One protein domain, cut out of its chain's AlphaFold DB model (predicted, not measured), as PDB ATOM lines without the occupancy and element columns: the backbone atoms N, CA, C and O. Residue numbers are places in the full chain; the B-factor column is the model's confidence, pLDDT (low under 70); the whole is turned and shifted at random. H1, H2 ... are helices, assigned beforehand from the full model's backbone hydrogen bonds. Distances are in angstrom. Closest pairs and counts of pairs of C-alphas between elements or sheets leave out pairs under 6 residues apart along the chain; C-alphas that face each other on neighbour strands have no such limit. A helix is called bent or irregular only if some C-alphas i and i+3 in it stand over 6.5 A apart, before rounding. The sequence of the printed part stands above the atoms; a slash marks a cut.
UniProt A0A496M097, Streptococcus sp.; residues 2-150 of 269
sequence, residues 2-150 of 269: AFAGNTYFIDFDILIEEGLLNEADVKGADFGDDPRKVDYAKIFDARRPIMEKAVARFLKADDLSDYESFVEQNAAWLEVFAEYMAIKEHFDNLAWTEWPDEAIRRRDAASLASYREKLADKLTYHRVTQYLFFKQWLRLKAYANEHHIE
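Overview. This is residues 2 to 150 of the 269 residues of a protein of Streptococcus sp. (UniProt A0A496M097). What is the main shape? One long helix, H8, runs through the domain, and H3, H4 and H5 pack crosswise on its residues 122 to 131, with the short H1 and H2 next to H3. H6 and H7 make a small head at the far end, beyond H5, while residues 143 to 148 at the other end of H8 stick out. What is it built of, and how large is it? The printed part has 149 residues with eight named helices, H1 to H8 in order, and no named strand: all helix. It is compact, with a radius of gyration of the C-alphas of 17.0 A and spans of 48 by 35 by 33 A.

Along the chain. Which helices come first? H1 is residues 12 to 17, beginning with C-alpha 12 at (49.302, 33.030, -9.793), and H2 is residues 23 to 26. H3, residues 40 to 58, is 25.5 A long, has a kink of 36 degrees near residue 47 and is only just irregular: C-alphas 46 and 49 are 6.52 A apart. Which follow? H4 is residues 65 to 73, H5 residues 75 to 90, 21.6 A long, H6 residues 102 to 105 and H7 residues 109 to 118. H8, residues 120 to 146, is 38.7 A long and ends with C-alpha 146 at (57.554, 55.230, -12.405).

Arrangement. What touches the hub, H8? H5 touches it at a steep tilt of 50 degrees, opposite ways, the C-alphas of Ala 82 and Leu 123 being closest at 5.0 A. H3, with residues 51 to 55 alone, touches it about perpendicular at 84 degrees, closest at the C-alphas of Val 55 and Tyr 125, 6.4 A. H4 touches it, also about perpendicular at 84 degrees, closest at the C-alphas of Tyr 67 and Tyr 131, 6.4 A. What lies farther out? H2 and H3 only just touch, with 3 pairs of C-alphas within 8 A, the closest being Asp 25 and Ile 50 at 6.4 A. H1 and H3 are close but not clearly touching, the C-alphas of Leu 15 and Ala 54 being closest at 7.3 A. H6 and H7 touch only at the corner, and only just, with 3 pairs of C-alphas within 8 A, Ile 104 and Ser 111 closest at 5.7 A. How do the backbones run? Each O i to N i+4 pair is within hydrogen-bond range in H1, H4, H7 and H8, against 12 of 15 in H3 and 11 of 12 in H5; H2 and H6 are too short for such a pair.

Size, cuts and confidence. How far does it reach? The two C-alphas farthest apart, of Glu 102 and His 147, are 51.1 A apart. Is it continuous and confident? The printed part has no cut, the links H2 to H3 and H5 to H6 are long, and no printed residue is under 70 in pLDDT.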
ATOM      1  N   ALA A   2      32.893  48.121  -0.687       97.25
ATOM      2  CA  ALA A   2      33.363  49.318  -1.380       97.25
ATOM      3  C   ALA A   2      34.885  49.531  -1.269       97.25
ATOM      4  O   ALA A   2      35.405  50.442  -1.905       97.25
ATOM      5  N   PHE A   3      35.565  48.704  -0.467       98.19
ATOM      6  CA  PHE A   3      36.974  48.851  -0.097       98.19
ATOM      7  C   PHE A   3      37.842  47.682  -0.575       98.19
ATOM      8  O   PHE A   3      38.960  47.882  -1.034       98.19
ATOM      9  N   ALA A   4      37.323  46.455  -0.478       98.56
ATOM     10  CA  ALA A   4      38.080  45.249  -0.789       98.56
ATOM     11  C   ALA A   4      38.398  45.112  -2.287       98.56
ATOM     12  O   ALA A   4      37.580  45.421  -3.156       98.56
ATOM     13  N   GLY A   5      39.565  44.545  -2.576       98.31
ATOM     14  CA  GLY A   5      39.994  44.168  -3.911       98.31
ATOM     15  C   GLY A   5      39.373  42.868  -4.410       98.31
ATOM     16  O   GLY A   5      39.062  41.957  -3.633       98.31
ATOM     17  N   ASN A   6      39.232  42.748  -5.730       98.25
ATOM     18  CA  ASN A   6      38.756  41.522  -6.359       98.25
ATOM     19  C   ASN A   6      39.894  40.492  -6.465       98.25
ATOM     20  O   ASN A   6      40.789  40.606  -7.302       98.25
ATOM     21  N   THR A   7      39.822  39.443  -5.645       97.62
ATOM     22  CA  THR A   7      40.854  38.397  -5.534       97.62
ATOM     23  C   THR A   7      40.998  37.526  -6.789       97.62
ATOM     24  O   THR A   7      41.954  36.750  -6.897       97.62
ATOM     25  N   TYR A   8      40.104  37.660  -7.774       97.56
ATOM     26  CA  TYR A   8      40.284  37.051  -9.096       97.56
ATOM     27  C   TYR A   8      41.441  37.660  -9.886       97.56
ATOM     28  O   TYR A   8      41.987  36.978 -10.746       97.56
ATOM     29  N   PHE A   9      41.865  38.880  -9.546       97.94
ATOM     30  CA  PHE A   9      43.021  39.534 -10.161       97.94
ATOM     31  C   PHE A   9      44.356  39.224  -9.477       97.94
ATOM     32  O   PHE A   9      45.374  39.766  -9.889       97.94
ATOM     33  N   ILE A  10      44.379  38.360  -8.457       98.69
ATOM     34  CA  ILE A  10      45.650  37.871  -7.909       98.69
ATOM     35  C   ILE A  10      46.312  36.980  -8.965       98.69
ATOM     36  O   ILE A  10      45.766  35.939  -9.342       98.69
ATOM     37  N   ASP A  11      47.477  37.386  -9.437       98.44
ATOM     38  CA  ASP A  11      48.267  36.662 -10.418       98.44
ATOM     39  C   ASP A  11      48.962  35.464  -9.759       98.44
ATOM     40  O   ASP A  11      49.692  35.614  -8.773       98.44
ATOM     41  N   PHE A  12      48.711  34.267 -10.291       98.25
ATOM     42  CA  PHE A  12      49.302  33.030  -9.793       98.25
ATOM     43  C   PHE A  12      50.760  32.865 -10.198       98.25
ATOM     44  O   PHE A  12      51.492  32.236  -9.439       98.25
ATOM     45  N   ASP A  13      51.201  33.456 -11.307       98.12
ATOM     46  CA  ASP A  13      52.603  33.393 -11.716       98.12
ATOM     47  C   ASP A  13      53.466  34.155 -10.703       98.12
ATOM     48  O   ASP A  13      54.455  33.617 -10.210       98.12
ATOM     49  N   ILE A  14      53.005  35.326 -10.246       98.31
ATOM     50  CA  ILE A  14      53.653  36.068  -9.151       98.31
ATOM     51  C   ILE A  14      53.672  35.240  -7.856       98.31
ATOM     52  O   ILE A  14      54.679  35.210  -7.153       98.31
ATOM     53  N   LEU A  15      52.586  34.532  -7.523       98.62
ATOM     54  CA  LEU A  15      52.580  33.664  -6.336       98.62
ATOM     55  C   LEU A  15      53.533  32.465  -6.475       98.62
ATOM     56  O   LEU A  15      54.047  31.990  -5.461       98.62
ATOM     57  N   ILE A  16      53.764  31.961  -7.690       98.50
ATOM     58  CA  ILE A  16      54.760  30.917  -7.966       98.50
ATOM     59  C   ILE A  16      56.175  31.482  -7.814       98.50
ATOM     60  O   ILE A  16      57.000  30.862  -7.143       98.50
ATOM     61  N   GLU A  17      56.447  32.665  -8.371       97.88
ATOM     62  CA  GLU A  17      57.727  33.371  -8.217       97.88
ATOM     63  C   GLU A  17      58.066  33.631  -6.743       97.88
ATOM     64  O   GLU A  17      59.212  33.473  -6.325       97.88
ATOM     65  N   GLU A  18      57.062  33.975  -5.933       96.69
ATOM     66  CA  GLU A  18      57.195  34.195  -4.489       96.69
ATOM     67  C   GLU A  18      57.226  32.890  -3.664       96.69
ATOM     68  O   GLU A  18      57.347  32.933  -2.440       96.69
ATOM     69  N   GLY A  19      57.108  31.717  -4.298       97.56
ATOM     70  CA  GLY A  19      57.124  30.413  -3.624       97.56
ATOM     71  C   GLY A  19      55.863  30.090  -2.806       97.56
ATOM     72  O   GLY A  19      55.829  29.103  -2.066       97.56
ATOM     73  N   LEU A  20      54.805  30.893  -2.940       98.12
ATOM     74  CA  LEU A  20      53.504  30.672  -2.300       98.12
ATOM     75  C   LEU A  20      52.676  29.618  -3.047       98.12
ATOM     76  O   LEU A  20      51.856  28.914  -2.450       98.12
ATOM     77  N   LEU A  21      52.934  29.446  -4.340       98.44
ATOM     78  CA  LEU A  21      52.415  28.373  -5.182       98.44
ATOM     79  C   LEU A  21      53.555  27.660  -5.918       98.44
ATOM     80  O   LEU A  21      54.695  28.110  -5.938       98.44
ATOM     81  N   ASN A  22      53.245  26.519  -6.523       97.69
ATOM     82  CA  ASN A  22      54.081  25.901  -7.549       97.69
ATOM     83  C   ASN A  22      53.225  25.566  -8.778       97.69
ATOM     84  O   ASN A  22      51.999  25.518  -8.687       97.69
ATOM     85  N   GLU A  23      53.858  25.292  -9.920       97.12
ATOM     86  CA  GLU A  23      53.144  24.983 -11.169       97.12
ATOM     87  C   GLU A  23      52.137  23.832 -11.012       97.12
ATOM     88  O   GLU A  23      51.049  23.865 -11.587       97.12
ATOM     89  N   ALA A  24      52.462  22.820 -10.201       97.00
ATOM     90  CA  ALA A  24      51.587  21.674  -9.973       97.00
ATOM     91  C   ALA A  24      50.320  22.030  -9.176       97.00
ATOM     92  O   ALA A  24      49.337  21.296  -9.255       97.00
ATOM     93  N   ASP A  25      50.315  23.140  -8.433       96.75
ATOM     94  CA  ASP A  25      49.128  23.608  -7.721       96.75
ATOM     95  C   ASP A  25      48.075  24.210  -8.645       96.75
ATOM     96  O   ASP A  25      46.893  24.135  -8.317       96.75
ATOM     97  N   VAL A  26      48.510  24.794  -9.763       95.81
ATOM     98  CA  VAL A  26      47.651  25.460 -10.753       95.81
ATOM     99  C   VAL A  26      47.342  24.525 -11.926       95.81
ATOM    100  O   VAL A  26      46.290  24.623 -12.558       95.81
ATOM    101  N   LYS A  27      48.240  23.577 -12.212       93.56
ATOM    102  CA  LYS A  27      48.105  22.624 -13.313       93.56
ATOM    103  C   LYS A  27      46.801  21.829 -13.216       93.56
ATOM    104  O   LYS A  27      46.560  21.111 -12.251       93.56
ATOM    105  N   GLY A  28      46.009  21.888 -14.285       89.31
ATOM    106  CA  GLY A  28      44.742  21.162 -14.398       89.31
ATOM    107  C   GLY A  28      43.536  21.901 -13.819       89.31
ATOM    108  O   GLY A  28      42.431  21.375 -13.910       89.31
ATOM    109  N   ALA A  29      43.721  23.104 -13.266       94.25
ATOM    110  CA  ALA A  29      42.608  23.993 -12.977       94.25
ATOM    111  C   ALA A  29      41.929  24.427 -14.285       94.25
ATOM    112  O   ALA A  29      42.598  24.787 -15.255       94.25
ATOM    113  N   ASP A  30      40.601  24.373 -14.311       95.06
ATOM    114  CA  ASP A  30      39.800  24.820 -15.446       95.06
ATOM    115  C   ASP A  30      39.352  26.261 -15.195       95.06
ATOM    116  O   ASP A  30      38.538  26.513 -14.311       95.06
ATOM    117  N   PHE A  31      39.900  27.207 -15.959       94.50
ATOM    118  CA  PHE A  31      39.493  28.618 -15.941       94.50
ATOM    119  C   PHE A  31      38.696  29.012 -17.194       94.50
ATOM    120  O   PHE A  31      38.445  30.195 -17.417       94.50
ATOM    121  N   GLY A  32      38.302  28.030 -18.012       94.06
ATOM    122  CA  GLY A  32      37.804  28.247 -19.367       94.06
ATOM    123  C   GLY A  32      38.851  27.937 -20.439       94.06
ATOM    124  O   GLY A  32      40.038  27.765 -20.166       94.06
ATOM    125  N   ASP A  33      38.381  27.832 -21.677       93.88
ATOM    126  CA  ASP A  33      39.142  27.411 -22.857       93.88
ATOM    127  C   ASP A  33      39.298  28.521 -23.916       93.88
ATOM    128  O   ASP A  33      40.196  28.443 -24.756       93.88
ATOM    129  N   ASP A  34      38.466  29.572 -23.879       94.31
ATOM    130  CA  ASP A  34      38.578  30.744 -24.759       94.31
ATOM    131  C   ASP A  34      39.361  31.878 -24.068       94.31
ATOM    132  O   ASP A  34      38.814  32.537 -23.185       94.31
ATOM    133  N   PRO A  35      40.592  32.206 -24.505       92.94
ATOM    134  CA  PRO A  35      41.404  33.259 -23.886       92.94
ATOM    135  C   PRO A  35      40.822  34.676 -24.038       92.94
ATOM    136  O   PRO A  35      41.365  35.627 -23.483       92.94
ATOM    137  N   ARG A  36      39.741  34.857 -24.808       95.88
ATOM    138  CA  ARG A  36      39.063  36.155 -24.990       95.88
ATOM    139  C   ARG A  36      37.849  36.318 -24.080       95.88
ATOM    140  O   ARG A  36      37.191  37.356 -24.139       95.88
ATOM    141  N   LYS A  37      37.494  35.289 -23.310       95.44
ATOM    142  CA  LYS A  37      36.311  35.273 -22.452       95.44
ATOM    143  C   LYS A  37      36.674  34.786 -21.063       95.44
ATOM    144  O   LYS A  37      37.543  33.946 -20.884       95.44
ATOM    145  N   VAL A  38      35.956  35.311 -20.084       96.50
ATOM    146  CA  VAL A  38      36.097  34.916 -18.688       96.50
ATOM    147  C   VAL A  38      34.923  34.008 -18.338       96.50
ATOM    148  O   VAL A  38      33.771  34.437 -18.429       96.50
ATOM    149  N   ASP A  39      35.198  32.765 -17.942       97.19
ATOM    150  CA  ASP A  39      34.188  31.882 -17.351       97.19
ATOM    151  C   ASP A  39      34.177  32.080 -15.829       97.19
ATOM    152  O   ASP A  39      34.945  31.471 -15.081       97.19
ATOM    153  N   TYR A  40      33.321  32.993 -15.365       96.56
ATOM    154  CA  TYR A  40      33.257  33.363 -13.950       96.56
ATOM    155  C   TYR A  40      32.827  32.213 -13.034       96.56
ATOM    156  O   TYR A  40      33.264  32.184 -11.886       96.56
ATOM    157  N   ALA A  41      32.011  31.268 -13.516       95.75
ATOM    158  CA  ALA A  41      31.588  30.123 -12.710       95.75
ATOM    159  C   ALA A  41      32.778  29.195 -12.442       95.75
ATOM    160  O   ALA A  41      33.074  28.861 -11.297       95.75
ATOM    161  N   LYS A  42      33.539  28.876 -13.494       96.44
ATOM    162  CA  LYS A  42      34.761  28.077 -13.368       96.44
ATOM    163  C   LYS A  42      35.813  28.747 -12.493       96.44
ATOM    164  O   LYS A  42      36.406  28.106 -11.632       96.44
ATOM    165  N   ILE A  43      36.021  30.052 -12.671       96.25
ATOM    166  CA  ILE A  43      36.951  30.837 -11.850       96.25
ATOM    167  C   ILE A  43      36.538  30.833 -10.374       96.25
ATOM    168  O   ILE A  43      37.408  30.691  -9.511       96.25
ATOM    169  N   PHE A  44      35.240  30.967 -10.081       94.94
ATOM    170  CA  PHE A  44      34.709  30.926  -8.719       94.94
ATOM    171  C   PHE A  44      35.072  29.612  -8.016       94.94
ATOM    172  O   PHE A  44      35.636  29.647  -6.919       94.94
ATOM    173  N   ASP A  45      34.851  28.475  -8.680       94.56
ATOM    174  CA  ASP A  45      35.121  27.153  -8.111       94.56
ATOM    175  C   ASP A  45      36.623  26.823  -8.059       94.56
ATOM    176  O   ASP A  45      37.137  26.350  -7.042       94.56
ATOM    177  N   ALA A  46      37.356  27.088  -9.143       96.44
ATOM    178  CA  ALA A  46      38.738  26.641  -9.293       96.44
ATOM    179  C   ALA A  46      39.736  27.444  -8.443       96.44
ATOM    180  O   ALA A  46      40.741  26.896  -7.985       96.44
ATOM    181  N   ARG A  47      39.494  28.743  -8.211       97.06
ATOM    182  CA  ARG A  47      40.476  29.602  -7.526       97.06
ATOM    183  C   ARG A  47      40.542  29.379  -6.025       97.06
ATOM    184  O   ARG A  47      41.631  29.486  -5.460       97.06
ATOM    185  N   ARG A  48      39.419  29.072  -5.368       96.00
ATOM    186  CA  ARG A  48      39.375  28.870  -3.910       96.00
ATOM    187  C   ARG A  48      40.401  27.835  -3.419       96.00
ATOM    188  O   ARG A  48      41.244  28.228  -2.612       96.00
ATOM    189  N   PRO A  49      40.415  26.578  -3.908       97.25
ATOM    190  CA  PRO A  49      41.354  25.567  -3.417       97.25
ATOM    191  C   PRO A  49      42.823  25.918  -3.700       97.25
ATOM    192  O   PRO A  49      43.701  25.562  -2.918       97.25
ATOM    193  N   ILE A  50      43.113  26.643  -4.784       98.44
ATOM    194  CA  ILE A  50      44.475  27.105  -5.101       98.44
ATOM    195  C   ILE A  50      44.908  28.184  -4.105       98.44
ATOM    196  O   ILE A  50      45.976  28.088  -3.503       98.44
ATOM    197  N   MET A  51      44.054  29.181  -3.872       98.56
ATOM    198  CA  MET A  51      44.345  30.257  -2.928       98.56
ATOM    199  C   MET A  51      44.471  29.758  -1.489       98.56
ATOM    200  O   MET A  51      45.288  30.288  -0.747       98.56
ATOM    201  N   GLU A  52      43.730  28.725  -1.082       98.44
ATOM    202  CA  GLU A  52      43.904  28.117   0.246       98.44
ATOM    203  C   GLU A  52      45.316  27.540   0.431       98.44
ATOM    204  O   GLU A  52      45.903  27.694   1.504       98.44
ATOM    205  N   LYS A  53      45.922  26.969  -0.621       98.50
ATOM    206  CA  LYS A  53      47.329  26.541  -0.581       98.50
ATOM    207  C   LYS A  53      48.280  27.730  -0.469       98.50
ATOM    208  O   LYS A  53      49.210  27.672   0.334       98.50
ATOM    209  N   ALA A  54      48.040  28.793  -1.238       98.62
ATOM    210  CA  ALA A  54      48.851  30.010  -1.180       98.62
ATOM    211  C   ALA A  54      48.823  30.634   0.222       98.62
ATOM    212  O   ALA A  54      49.876  30.898   0.794       98.62
ATOM    213  N   VAL A  55      47.633  30.772   0.815       98.75
ATOM    214  CA  VAL A  55      47.452  31.260   2.191       98.75
ATOM    215  C   VAL A  55      48.172  30.351   3.188       98.75
ATOM    216  O   VAL A  55      48.909  30.837   4.040       98.75
ATOM    217  N   ALA A  56      48.031  29.029   3.065       98.50
ATOM    218  CA  ALA A  56      48.687  28.088   3.971       98.50
ATOM    219  C   ALA A  56      50.224  28.125   3.886       98.50
ATOM    220  O   ALA A  56      50.886  27.828   4.880       98.50
ATOM    221  N   ARG A  57      50.806  28.447   2.722       98.38
ATOM    222  CA  ARG A  57      52.257  28.667   2.586       98.38
ATOM    223  C   ARG A  57      52.671  30.042   3.089       98.38
ATOM    224  O   ARG A  57      53.674  30.132   3.784       98.38
ATOM    225  N   PHE A  58      51.872  31.066   2.806       98.50
ATOM    226  CA  PHE A  58      52.097  32.428   3.275       98.50
ATOM    227  C   PHE A  58      52.204  32.489   4.801       98.50
ATOM    228  O   PHE A  58      53.175  33.011   5.328       98.50
ATOM    229  N   LEU A  59      51.275  31.850   5.515       97.88
ATOM    230  CA  LEU A  59      51.257  31.812   6.984       97.88
ATOM    231  C   LEU A  59      52.427  31.037   7.619       97.88
ATOM    232  O   LEU A  59      52.539  31.005   8.841       97.88
ATOM    233  N   LYS A  60      53.274  30.379   6.818       97.44
ATOM    234  CA  LYS A  60      54.498  29.699   7.273       97.44
ATOM    235  C   LYS A  60      55.762  30.513   7.004       97.44
ATOM    236  O   LYS A  60      56.846  30.007   7.279       97.44
ATOM    237  N   ALA A  61      55.639  31.701   6.414       94.50
ATOM    238  CA  ALA A  61      56.772  32.591   6.229       94.50
ATOM    239  C   ALA A  61      57.352  33.000   7.590       94.50
ATOM    240  O   ALA A  61      56.614  33.167   8.561       94.50
ATOM    241  N   ASP A  62      58.674  33.167   7.644       92.88
ATOM    242  CA  ASP A  62      59.374  33.565   8.871       92.88
ATOM    243  C   ASP A  62      59.070  35.020   9.270       92.88
ATOM    244  O   ASP A  62      59.192  35.379  10.440       92.88
ATOM    245  N   ASP A  63      58.673  35.850   8.301       95.31
ATOM    246  CA  ASP A  63      58.361  37.265   8.478       95.31
ATOM    247  C   ASP A  63      56.990  37.592   7.873       95.31
ATOM    248  O   ASP A  63      56.746  37.384   6.681       95.31
ATOM    249  N   LEU A  64      56.096  38.102   8.720       97.19
ATOM    250  CA  LEU A  64      54.747  38.544   8.371       97.19
ATOM    251  C   LEU A  64      54.532  40.036   8.662       97.19
ATOM    252  O   LEU A  64      53.398  40.501   8.602       97.19
ATOM    253  N   SER A  65      55.593  40.794   8.950       97.75
ATOM    254  CA  SER A  65      55.507  42.187   9.407       97.75
ATOM    255  C   SER A  65      54.763  43.109   8.431       97.75
ATOM    256  O   SER A  65      53.901  43.879   8.853       97.75
ATOM    257  N   ASP A  66      55.007  42.984   7.125       97.69
ATOM    258  CA  ASP A  66      54.279  43.748   6.098       97.69
ATOM    259  C   ASP A  66      52.779  43.416   6.084       97.69
ATOM    260  O   ASP A  66      51.935  44.296   5.896       97.69
ATOM    261  N   TYR A  67      52.425  42.148   6.314       98.50
ATOM    262  CA  TYR A  67      51.031  41.721   6.412       98.50
ATOM    263  C   TYR A  67      50.375  42.212   7.697       98.50
ATOM    264  O   TYR A  67      49.252  42.707   7.652       98.50
ATOM    265  N   GLU A  68      51.064  42.123   8.831       98.38
ATOM    266  CA  GLU A  68      50.579  42.647  10.108       98.38
ATOM    267  C   GLU A  68      50.352  44.160  10.021       98.38
ATOM    268  O   GLU A  68      49.292  44.645  10.420       98.38
ATOM    269  N   SER A  69      51.281  44.892   9.397       98.38
ATOM    270  CA  SER A  69      51.132  46.326   9.148       98.38
ATOM    271  C   SER A  69      49.969  46.624   8.201       98.38
ATOM    272  O   SER A  69      49.186  47.537   8.458       98.38
ATOM    273  N   PHE A  70      49.789  45.832   7.139       98.50
ATOM    274  CA  PHE A  70      48.621  45.950   6.266       98.50
ATOM    275  C   PHE A  70      47.313  45.727   7.033       98.50
ATOM    276  O   PHE A  70      46.368  46.496   6.854       98.50
ATOM    277  N   VAL A  71      47.240  44.706   7.889       98.44
ATOM    278  CA  VAL A  71      46.044  44.429   8.694       98.44
ATOM    279  C   VAL A  71      45.759  45.584   9.648       98.44
ATOM    280  O   VAL A  71      44.620  46.037   9.712       98.44
ATOM    281  N   GLU A  72      46.776  46.109  10.335       98.19
ATOM    282  CA  GLU A  72      46.629  47.239  11.257       98.19
ATOM    283  C   GLU A  72      46.152  48.510  10.536       98.19
ATOM    284  O   GLU A  72      45.157  49.118  10.937       98.19
ATOM    285  N   GLN A  73      46.803  48.880   9.430       97.50
ATOM    286  CA  GLN A  73      46.491  50.097   8.672       97.50
ATOM    287  C   GLN A  73      45.104  50.072   8.020       97.50
ATOM    288  O   GLN A  73      44.545  51.128   7.732       97.50
ATOM    289  N   ASN A  74      44.560  48.882   7.757       98.06
ATOM    290  CA  ASN A  74      43.293  48.700   7.049       98.06
ATOM    291  C   ASN A  74      42.202  48.081   7.936       98.06
ATOM    292  O   ASN A  74      41.132  47.728   7.438       98.06
ATOM    293  N   ALA A  75      42.433  47.969   9.250       97.00
ATOM    294  CA  ALA A  75      41.555  47.257  10.178       97.00
ATOM    295  C   ALA A  75      40.096  47.744  10.133       97.00
ATOM    296  O   ALA A  75      39.174  46.940  10.272       97.00
ATOM    297  N   ALA A  76      39.880  49.042   9.890       95.25
ATOM    298  CA  ALA A  76      38.552  49.655   9.847       95.25
ATOM    299  C   ALA A  76      37.610  48.996   8.823       95.25
ATOM    300  O   ALA A  76      36.440  48.765   9.131       95.25
ATOM    301  N   TRP A  77      38.111  48.661   7.630       98.00
ATOM    302  CA  TRP A  77      37.316  48.010   6.586       98.00
ATOM    303  C   TRP A  77      37.651  46.523   6.432       98.00
ATOM    304  O   TRP A  77      36.756  45.726   6.139       98.00
ATOM    305  N   LEU A  78      38.910  46.125   6.647       98.62
ATOM    306  CA  LEU A  78      39.380  44.762   6.404       98.62
ATOM    307  C   LEU A  78      38.758  43.761   7.376       98.62
ATOM    308  O   LEU A  78      38.326  42.691   6.952       98.62
ATOM    309  N   GLU A  79      38.669  44.111   8.660       97.88
ATOM    310  CA  GLU A  79      38.082  43.236   9.679       97.88
ATOM    311  C   GLU A  79      36.597  43.008   9.418       97.88
ATOM    312  O   GLU A  79      36.115  41.877   9.410       97.88
ATOM    313  N   VAL A  80      35.884  44.089   9.106       98.06
ATOM    314  CA  VAL A  80      34.467  44.052   8.742       98.06
ATOM    315  C   VAL A  80      34.246  43.207   7.486       98.06
ATOM    316  O   VAL A  80      33.325  42.392   7.438       98.06
ATOM    317  N   PHE A  81      35.096  43.373   6.469       98.81
ATOM    318  CA  PHE A  81      35.042  42.582   5.245       98.81
ATOM    319  C   PHE A  81      35.310  41.095   5.504       98.81
ATOM    320  O   PHE A  81      34.552  40.250   5.025       98.81
ATOM    321  N   ALA A  82      36.355  40.767   6.264       98.75
ATOM    322  CA  ALA A  82      36.724  39.389   6.566       98.75
ATOM    323  C   ALA A  82      35.638  38.676   7.387       98.75
ATOM    324  O   ALA A  82      35.302  37.533   7.084       98.75
ATOM    325  N   GLU A  83      35.045  39.362   8.371       98.56
ATOM    326  CA  GLU A  83      33.872  38.877   9.103       98.56
ATOM    327  C   GLU A  83      32.701  38.611   8.165       98.56
ATOM    328  O   GLU A  83      32.151  37.511   8.164       98.56
ATOM    329  N   TYR A  84      32.336  39.610   7.354       98.81
ATOM    330  CA  TYR A  84      31.208  39.521   6.435       98.81
ATOM    331  C   TYR A  84      31.360  38.320   5.506       98.81
ATOM    332  O   TYR A  84      30.441  37.515   5.400       98.81
ATOM    333  N   MET A  85      32.523  38.171   4.870       98.81
ATOM    334  CA  MET A  85      32.767  37.083   3.927       98.81
ATOM    335  C   MET A  85      32.788  35.719   4.621       98.81
ATOM    336  O   MET A  85      32.140  34.793   4.142       98.81
ATOM    337  N   ALA A  86      33.447  35.594   5.777       98.75
ATOM    338  CA  ALA A  86      33.495  34.329   6.504       98.75
ATOM    339  C   ALA A  86      32.105  33.884   6.989       98.75
ATOM    340  O   ALA A  86      31.758  32.707   6.890       98.75
ATOM    341  N   ILE A  87      31.294  34.817   7.496       98.69
ATOM    342  CA  ILE A  87      29.923  34.540   7.946       98.69
ATOM    343  C   ILE A  87      29.014  34.249   6.747       98.69
ATOM    344  O   ILE A  87      28.204  33.326   6.801       98.69
ATOM    345  N   LYS A  88      29.179  34.982   5.643       98.62
ATOM    346  CA  LYS A  88      28.466  34.726   4.390       98.62
ATOM    347  C   LYS A  88      28.730  33.309   3.889       98.62
ATOM    348  O   LYS A  88      27.779  32.591   3.613       98.62
ATOM    349  N   GLU A  89      29.990  32.882   3.849       97.88
ATOM    350  CA  GLU A  89      30.365  31.507   3.498       97.88
ATOM    351  C   GLU A  89      29.791  30.481   4.479       97.88
ATOM    352  O   GLU A  89      29.349  29.413   4.064       97.88
ATOM    353  N   HIS A  90      29.767  30.802   5.777       98.44
ATOM    354  CA  HIS A  90      29.186  29.928   6.795       98.44
ATOM    355  C   HIS A  90      27.686  29.676   6.586       98.44
ATOM    356  O   HIS A  90      27.199  28.599   6.927       98.44
ATOM    357  N   PHE A  91      26.971  30.652   6.027       98.50
ATOM    358  CA  PHE A  91      25.553  30.564   5.687       98.50
ATOM    359  C   PHE A  91      25.323  30.363   4.185       98.50
ATOM    360  O   PHE A  91      24.412  30.964   3.620       98.50
ATOM    361  N   ASP A  92      26.156  29.554   3.525       97.56
ATOM    362  CA  ASP A  92      25.975  29.131   2.128       97.56
ATOM    363  C   ASP A  92      25.837  30.296   1.130       97.56
ATOM    364  O   ASP A  92      25.124  30.229   0.130       97.56
ATOM    365  N   ASN A  93      26.548  31.389   1.401       97.19
ATOM    366  CA  ASN A  93      26.549  32.623   0.624       97.19
ATOM    367  C   ASN A  93      25.210  33.371   0.562       97.19
ATOM    368  O   ASN A  93      25.044  34.243  -0.298       97.19
ATOM    369  N   LEU A  94      24.292  33.123   1.502       98.00
ATOM    370  CA  LEU A  94      23.068  33.915   1.651       98.00
ATOM    371  C   LEU A  94      23.373  35.406   1.838       98.00
ATOM    372  O   LEU A  94      24.420  35.795   2.379       98.00
ATOM    373  N   ALA A  95      22.452  36.256   1.380       97.44
ATOM    374  CA  ALA A  95      22.539  37.686   1.641       97.44
ATOM    375  C   ALA A  95      22.484  37.939   3.148       97.44
ATOM    376  O   ALA A  95      21.782  37.233   3.875       97.44
ATOM    377  N   TRP A  96      23.196  38.954   3.639       97.62
ATOM    378  CA  TRP A  96      23.290  39.150   5.089       97.62
ATOM    379  C   TRP A  96      21.931  39.368   5.758       97.62
ATOM    380  O   TRP A  96      21.700  38.873   6.853       97.62
ATOM    381  N   THR A  97      20.974  40.006   5.080       96.44
ATOM    382  CA  THR A  97      19.602  40.186   5.585       96.44
ATOM    383  C   THR A  97      18.837  38.869   5.763       96.44
ATOM    384  O   THR A  97      17.817  38.839   6.457       96.44
ATOM    385  N   GLU A  98      19.313  37.788   5.148       96.69
ATOM    386  CA  GLU A  98      18.719  36.446   5.150       96.69
ATOM    387  C   GLU A  98      19.464  35.461   6.055       96.69
ATOM    388  O   GLU A  98      19.041  34.313   6.182       96.69
ATOM    389  N   TRP A  99      20.544  35.889   6.721       97.69
ATOM    390  CA  TRP A  99      21.242  35.028   7.668       97.69
ATOM    391  C   TRP A  99      20.287  34.549   8.778       97.69
ATOM    392  O   TRP A  99      19.596  35.374   9.388       97.69
ATOM    393  N   PRO A 100      20.240  33.231   9.066       96.88
ATOM    394  CA  PRO A 100      19.298  32.667  10.037       96.88
ATOM    395  C   PRO A 100      19.463  33.223  11.453       96.88
ATOM    396  O   PRO A 100      18.503  33.299  12.219       96.88
ATOM    397  N   ASP A 101      20.684  33.611  11.805       96.75
ATOM    398  CA  ASP A 101      21.010  34.205  13.091       96.75
ATOM    399  C   ASP A 101      20.709  35.715  13.051       96.75
ATOM    400  O   ASP A 101      21.296  36.503  12.314       96.75
ATOM    401  N   GLU A 102      19.717  36.143  13.823       95.69
ATOM    402  CA  GLU A 102      19.321  37.548  13.878       95.69
ATOM    403  C   GLU A 102      20.317  38.424  14.645       95.69
ATOM    404  O   GLU A 102      20.494  39.597  14.310       95.69
ATOM    405  N   ALA A 103      20.998  37.865  15.647       96.88
ATOM    406  CA  ALA A 103      21.962  38.607  16.445       96.88
ATOM    407  C   ALA A 103      23.183  38.983  15.594       96.88
ATOM    408  O   ALA A 103      23.650  40.120  15.658       96.88
ATOM    409  N   ILE A 104      23.637  38.088  14.711       97.25
ATOM    410  CA  ILE A 104      24.730  38.405  13.781       97.25
ATOM    411  C   ILE A 104      24.314  39.403  12.688       97.25
ATOM    412  O   ILE A 104      25.108  40.276  12.332       97.25
ATOM    413  N   ARG A 105      23.056  39.370  12.219       95.88
ATOM    414  CA  ARG A 105      22.522  40.403  11.305       95.88
ATOM    415  C   ARG A 105      22.593  41.797  11.916       95.88
ATOM    416  O   ARG A 105      22.947  42.745  11.226       95.88
ATOM    417  N   ARG A 106      22.325  41.903  13.219       94.56
ATOM    418  CA  ARG A 106      22.423  43.152  13.991       94.56
ATOM    419  C   ARG A 106      23.828  43.438  14.529       94.56
ATOM    420  O   ARG A 106      23.990  44.397  15.279       94.56
ATOM    421  N   ARG A 107      24.823  42.617  14.172       95.62
ATOM    422  CA  ARG A 107      26.210  42.730  14.648       95.62
ATOM    423  C   ARG A 107      26.318  42.768  16.177       95.62
ATOM    424  O   ARG A 107      27.110  43.527  16.730       95.62
ATOM    425  N   ASP A 108      25.534  41.938  16.864       96.94
ATOM    426  CA  ASP A 108      25.668  41.759  18.309       96.94
ATOM    427  C   ASP A 108      27.098  41.327  18.676       96.94
ATOM    428  O   ASP A 108      27.686  40.447  18.041       96.94
ATOM    429  N   ALA A 109      27.662  41.955  19.709       97.56
ATOM    430  CA  ALA A 109      29.064  41.782  20.070       97.56
ATOM    431  C   ALA A 109      29.394  40.350  20.522       97.56
ATOM    432  O   ALA A 109      30.479  39.851  20.209       97.56
ATOM    433  N   ALA A 110      28.479  39.680  21.230       97.94
ATOM    434  CA  ALA A 110      28.696  38.318  21.708       97.94
ATOM    435  C   ALA A 110      28.608  37.314  20.552       97.94
ATOM    436  O   ALA A 110      29.476  36.445  20.429       97.94
ATOM    437  N   SER A 111      27.627  37.477  19.658       97.50
ATOM    438  CA  SER A 111      27.546  36.667  18.437       97.50
ATOM    439  C   SER A 111      28.772  36.863  17.547       97.50
ATOM    440  O   SER A 111      29.379  35.877  17.130       97.50
ATOM    441  N   LEU A 112      29.205  38.106  17.303       98.00
ATOM    442  CA  LEU A 112      30.422  38.385  16.530       98.00
ATOM    443  C   LEU A 112      31.655  37.708  17.137       98.00
ATOM    444  O   LEU A 112      32.426  37.092  16.405       98.00
ATOM    445  N   ALA A 113      31.837  37.778  18.458       98.19
ATOM    446  CA  ALA A 113      32.947  37.106  19.133       98.19
ATOM    447  C   ALA A 113      32.914  35.582  18.916       98.19
ATOM    448  O   ALA A 113      33.938  34.994  18.572       98.19
ATOM    449  N   SER A 114      31.735  34.961  19.030       98.31
ATOM    450  CA  SER A 114      31.570  33.524  18.792       98.31
ATOM    451  C   SER A 114      31.898  33.128  17.346       98.31
ATOM    452  O   SER A 114      32.612  32.148  17.127       98.31
ATOM    453  N   TYR A 115      31.447  33.899  16.349       98.44
ATOM    454  CA  TYR A 115      31.787  33.623  14.948       98.44
ATOM    455  C   TYR A 115      33.261  33.875  14.638       98.44
ATOM    456  O   TYR A 115      33.838  33.111  13.872       98.44
ATOM    457  N   ARG A 116      33.894  34.890  15.239       98.38
ATOM    458  CA  ARG A 116      35.338  35.133  15.078       98.38
ATOM    459  C   ARG A 116      36.165  33.937  15.545       98.38
ATOM    460  O   ARG A 116      37.107  33.565  14.856       98.38
ATOM    461  N   GLU A 117      35.797  33.324  16.671       98.31
ATOM    462  CA  GLU A 117      36.445  32.100  17.157       98.31
ATOM    463  C   GLU A 117      36.154  30.915  16.228       98.31
ATOM    464  O   GLU A 117      37.070  30.259  15.736       98.31
ATOM    465  N   LYS A 118      34.873  30.682  15.918       98.44
ATOM    466  CA  LYS A 118      34.423  29.560  15.082       98.44
ATOM    467  C   LYS A 118      35.002  29.589  13.663       98.44
ATOM    468  O   LYS A 118      35.193  28.534  13.064       98.44
ATOM    469  N   LEU A 119      35.227  30.778  13.109       98.69
ATOM    470  CA  LEU A 119      35.594  30.996  11.710       98.69
ATOM    471  C   LEU A 119      37.007  31.578  11.550       98.69
ATOM    472  O   LEU A 119      37.320  32.109  10.485       98.69
ATOM    473  N   ALA A 120      37.866  31.477  12.569       98.50
ATOM    474  CA  ALA A 120      39.194  32.099  12.596       98.50
ATOM    475  C   ALA A 120      40.036  31.833  11.330       98.50
ATOM    476  O   ALA A 120      40.628  32.761  10.769       98.50
ATOM    477  N   ASP A 121      40.022  30.599  10.819       98.19
ATOM    478  CA  ASP A 121      40.740  30.221   9.593       98.19
ATOM    479  C   ASP A 121      40.186  30.935   8.349       98.19
ATOM    480  O   ASP A 121      40.941  31.378   7.483       98.19
ATOM    481  N   LYS A 122      38.860  31.101   8.267       98.50
ATOM    482  CA  LYS A 122      38.194  31.798   7.156       98.50
ATOM    483  C   LYS A 122      38.431  33.303   7.220       98.50
ATOM    484  O   LYS A 122      38.719  33.910   6.192       98.50
ATOM    485  N   LEU A 123      38.401  33.897   8.415       98.69
ATOM    486  CA  LEU A 123      38.779  35.301   8.599       98.69
ATOM    487  C   LEU A 123      40.226  35.525   8.138       98.69
ATOM    488  O   LEU A 123      40.497  36.442   7.365       98.69
ATOM    489  N   THR A 124      41.142  34.646   8.550       98.62
ATOM    490  CA  THR A 124      42.552  34.696   8.136       98.62
ATOM    491  C   THR A 124      42.701  34.581   6.620       98.62
ATOM    492  O   THR A 124      43.404  35.385   6.015       98.62
ATOM    493  N   TYR A 125      41.987  33.651   5.982       98.81
ATOM    494  CA  TYR A 125      41.969  33.515   4.525       98.81
ATOM    495  C   TYR A 125      41.574  34.821   3.817       98.81
ATOM    496  O   TYR A 125      42.264  35.260   2.892       98.81
ATOM    497  N   HIS A 126      40.498  35.479   4.257       98.81
ATOM    498  CA  HIS A 126      40.064  36.739   3.651       98.81
ATOM    499  C   HIS A 126      41.056  37.880   3.891       98.81
ATOM    500  O   HIS A 126      41.327  38.635   2.960       98.81
ATOM    501  N   ARG A 127      41.660  37.978   5.081       98.88
ATOM    502  CA  ARG A 127      42.698  38.986   5.356       98.88
ATOM    503  C   ARG A 127      43.925  38.793   4.467       98.88
ATOM    504  O   ARG A 127      44.351  39.732   3.798       98.88
ATOM    505  N   VAL A 128      44.459  37.570   4.409       98.88
ATOM    506  CA  VAL A 128      45.653  37.256   3.610       98.88
ATOM    507  C   VAL A 128      45.385  37.456   2.120       98.88
ATOM    508  O   VAL A 128      46.211  38.033   1.423       98.88
ATOM    509  N   THR A 129      44.232  37.027   1.603       98.88
ATOM    510  CA  THR A 129      43.922  37.214   0.174       98.88
ATOM    511  C   THR A 129      43.772  38.687  -0.204       98.88
ATOM    512  O   THR A 129      44.218  39.071  -1.283       98.88
ATOM    513  N   GLN A 130      43.225  39.531   0.677       98.88
ATOM    514  CA  GLN A 130      43.231  40.981   0.469       98.88
ATOM    515  C   GLN A 130      44.652  41.542   0.495       98.88
ATOM    516  O   GLN A 130      45.021  42.265  -0.424       98.88
ATOM    517  N   TYR A 131      45.481  41.150   1.463       98.88
ATOM    518  CA  TYR A 131      46.888  41.555   1.485       98.88
ATOM    519  C   TYR A 131      47.617  41.198   0.183       98.88
ATOM    520  O   TYR A 131      48.247  42.061  -0.421       98.88
ATOM    521  N   LEU A 132      47.479  39.959  -0.301       98.81
ATOM    522  CA  LEU A 132      48.101  39.516  -1.553       98.81
ATOM    523  C   LEU A 132      47.601  40.321  -2.760       98.81
ATOM    524  O   LEU A 132      48.405  40.702  -3.609       98.81
ATOM    525  N   PHE A 133      46.300  40.628  -2.819       98.88
ATOM    526  CA  PHE A 133      45.747  41.506  -3.851       98.88
ATOM    527  C   PHE A 133      46.385  42.899  -3.804       98.88
ATOM    528  O   PHE A 133      46.912  43.365  -4.813       98.88
ATOM    529  N   PHE A 134      46.374  43.559  -2.641       98.81
ATOM    530  CA  PHE A 134      46.891  44.922  -2.513       98.81
ATOM    531  C   PHE A 134      48.404  44.975  -2.741       98.81
ATOM    532  O   PHE A 134      48.876  45.890  -3.407       98.81
ATOM    533  N   LYS A 135      49.161  43.970  -2.288       98.56
ATOM    534  CA  LYS A 135      50.599  43.841  -2.564       98.56
ATOM    535  C   LYS A 135      50.880  43.832  -4.069       98.56
ATOM    536  O   LYS A 135      51.719  44.596  -4.544       98.56
ATOM    537  N   GLN A 136      50.165  43.000  -4.830       98.75
ATOM    538  CA  GLN A 136      50.343  42.926  -6.282       98.75
ATOM    539  C   GLN A 136      49.862  44.201  -6.988       98.75
ATOM    540  O   GLN A 136      50.563  44.726  -7.855       98.75
ATOM    541  N   TRP A 137      48.710  44.742  -6.587       98.75
ATOM    542  CA  TRP A 137      48.161  45.962  -7.175       98.75
ATOM    543  C   TRP A 137      49.072  47.175  -6.959       98.75
ATOM    544  O   TRP A 137      49.347  47.924  -7.894       98.75
ATOM    545  N   LEU A 138      49.588  47.361  -5.742       98.50
ATOM    546  CA  LEU A 138      50.474  48.478  -5.419       98.50
ATOM    547  C   LEU A 138      51.821  48.362  -6.140       98.50
ATOM    548  O   LEU A 138      52.355  49.380  -6.575       98.50
ATOM    549  N   ARG A 139      52.332  47.140  -6.356       98.50
ATOM    550  CA  ARG A 139      53.505  46.906  -7.215       98.50
ATOM    551  C   ARG A 139      53.238  47.335  -8.662       98.50
ATOM    552  O   ARG A 139      54.083  47.998  -9.258       98.50
ATOM    553  N   LEU A 140      52.070  46.998  -9.216       98.62
ATOM    554  CA  LEU A 140      51.669  47.426 -10.561       98.62
ATOM    555  C   LEU A 140      51.516  48.950 -10.655       98.62
ATOM    556  O   LEU A 140      52.019  49.559 -11.597       98.62
ATOM    557  N   LYS A 141      50.855  49.571  -9.673       98.56
ATOM    558  CA  LYS A 141      50.687  51.028  -9.609       98.56
ATOM    559  C   LYS A 141      52.033  51.743  -9.541       98.56
ATOM    560  O   LYS A 141      52.252  52.679 -10.302       98.56
ATOM    561  N   ALA A 142      52.938  51.286  -8.673       98.69
ATOM    562  CA  ALA A 142      54.279  51.850  -8.557       98.69
ATOM    563  C   ALA A 142      55.013  51.801  -9.903       98.69
ATOM    564  O   ALA A 142      55.492  52.829 -10.370       98.69
ATOM    565  N   TYR A 143      54.988  50.648 -10.579       98.75
ATOM    566  CA  TYR A 143      55.565  50.499 -11.914       98.75
ATOM    567  C   TYR A 143      54.940  51.464 -12.937       98.75
ATOM    568  O   TYR A 143      55.654  52.142 -13.674       98.75
ATOM    569  N   ALA A 144      53.609  51.582 -12.974       98.75
ATOM    570  CA  ALA A 144      52.927  52.516 -13.870       98.75
ATOM    571  C   ALA A 144      53.351  53.972 -13.605       98.75
ATOM    572  O   ALA A 144      53.714  54.693 -14.537       98.75
ATOM    573  N   ASN A 145      53.377  54.389 -12.338       98.56
ATOM    574  CA  ASN A 145      53.735  55.750 -11.950       98.56
ATOM    575  C   ASN A 145      55.220  56.070 -12.212       98.56
ATOM    576  O   ASN A 145      55.524  57.173 -12.664       98.56
ATOM    577  N   GLU A 146      56.136  55.113 -12.013       98.62
ATOM    578  CA  GLU A 146      57.554  55.230 -12.405       98.62
ATOM    579  C   GLU A 146      57.720  55.480 -13.912       98.62
ATOM    580  O   GLU A 146      58.658  56.153 -14.340       98.62
ATOM    581  N   HIS A 147      56.770  54.995 -14.714       98.69
ATOM    582  CA  HIS A 147      56.686  55.217 -16.154       98.69
ATOM    583  C   HIS A 147      55.776  56.391 -16.555       98.69
ATOM    584  O   HIS A 147      55.428  56.521 -17.729       98.69
ATOM    585  N   HIS A 148      55.428  57.275 -15.613       98.50
ATOM    586  CA  HIS A 148      54.572  58.449 -15.831       98.50
ATOM    587  C   HIS A 148      53.166  58.114 -16.355       98.50
ATOM    588  O   HIS A 148      52.557  58.908 -17.074       98.50
ATOM    589  N   ILE A 149      52.650  56.940 -15.997       98.81
ATOM    590  CA  ILE A 149      51.280  56.517 -16.280       98.81
ATOM    591  C   ILE A 149      50.468  56.657 -14.992       98.81
ATOM    592  O   ILE A 149      50.804  56.062 -13.967       98.81
ATOM    593  N   GLU A 150      49.395  57.442 -15.059       98.62
ATOM    594  CA  GLU A 150      48.407  57.577 -13.987       98.62
ATOM    595  C   GLU A 150      47.268  56.570 -14.180       98.62
ATOM    596  O   GLU A 150      46.817  56.321 -15.304       98.62
TER     597      GLU A 150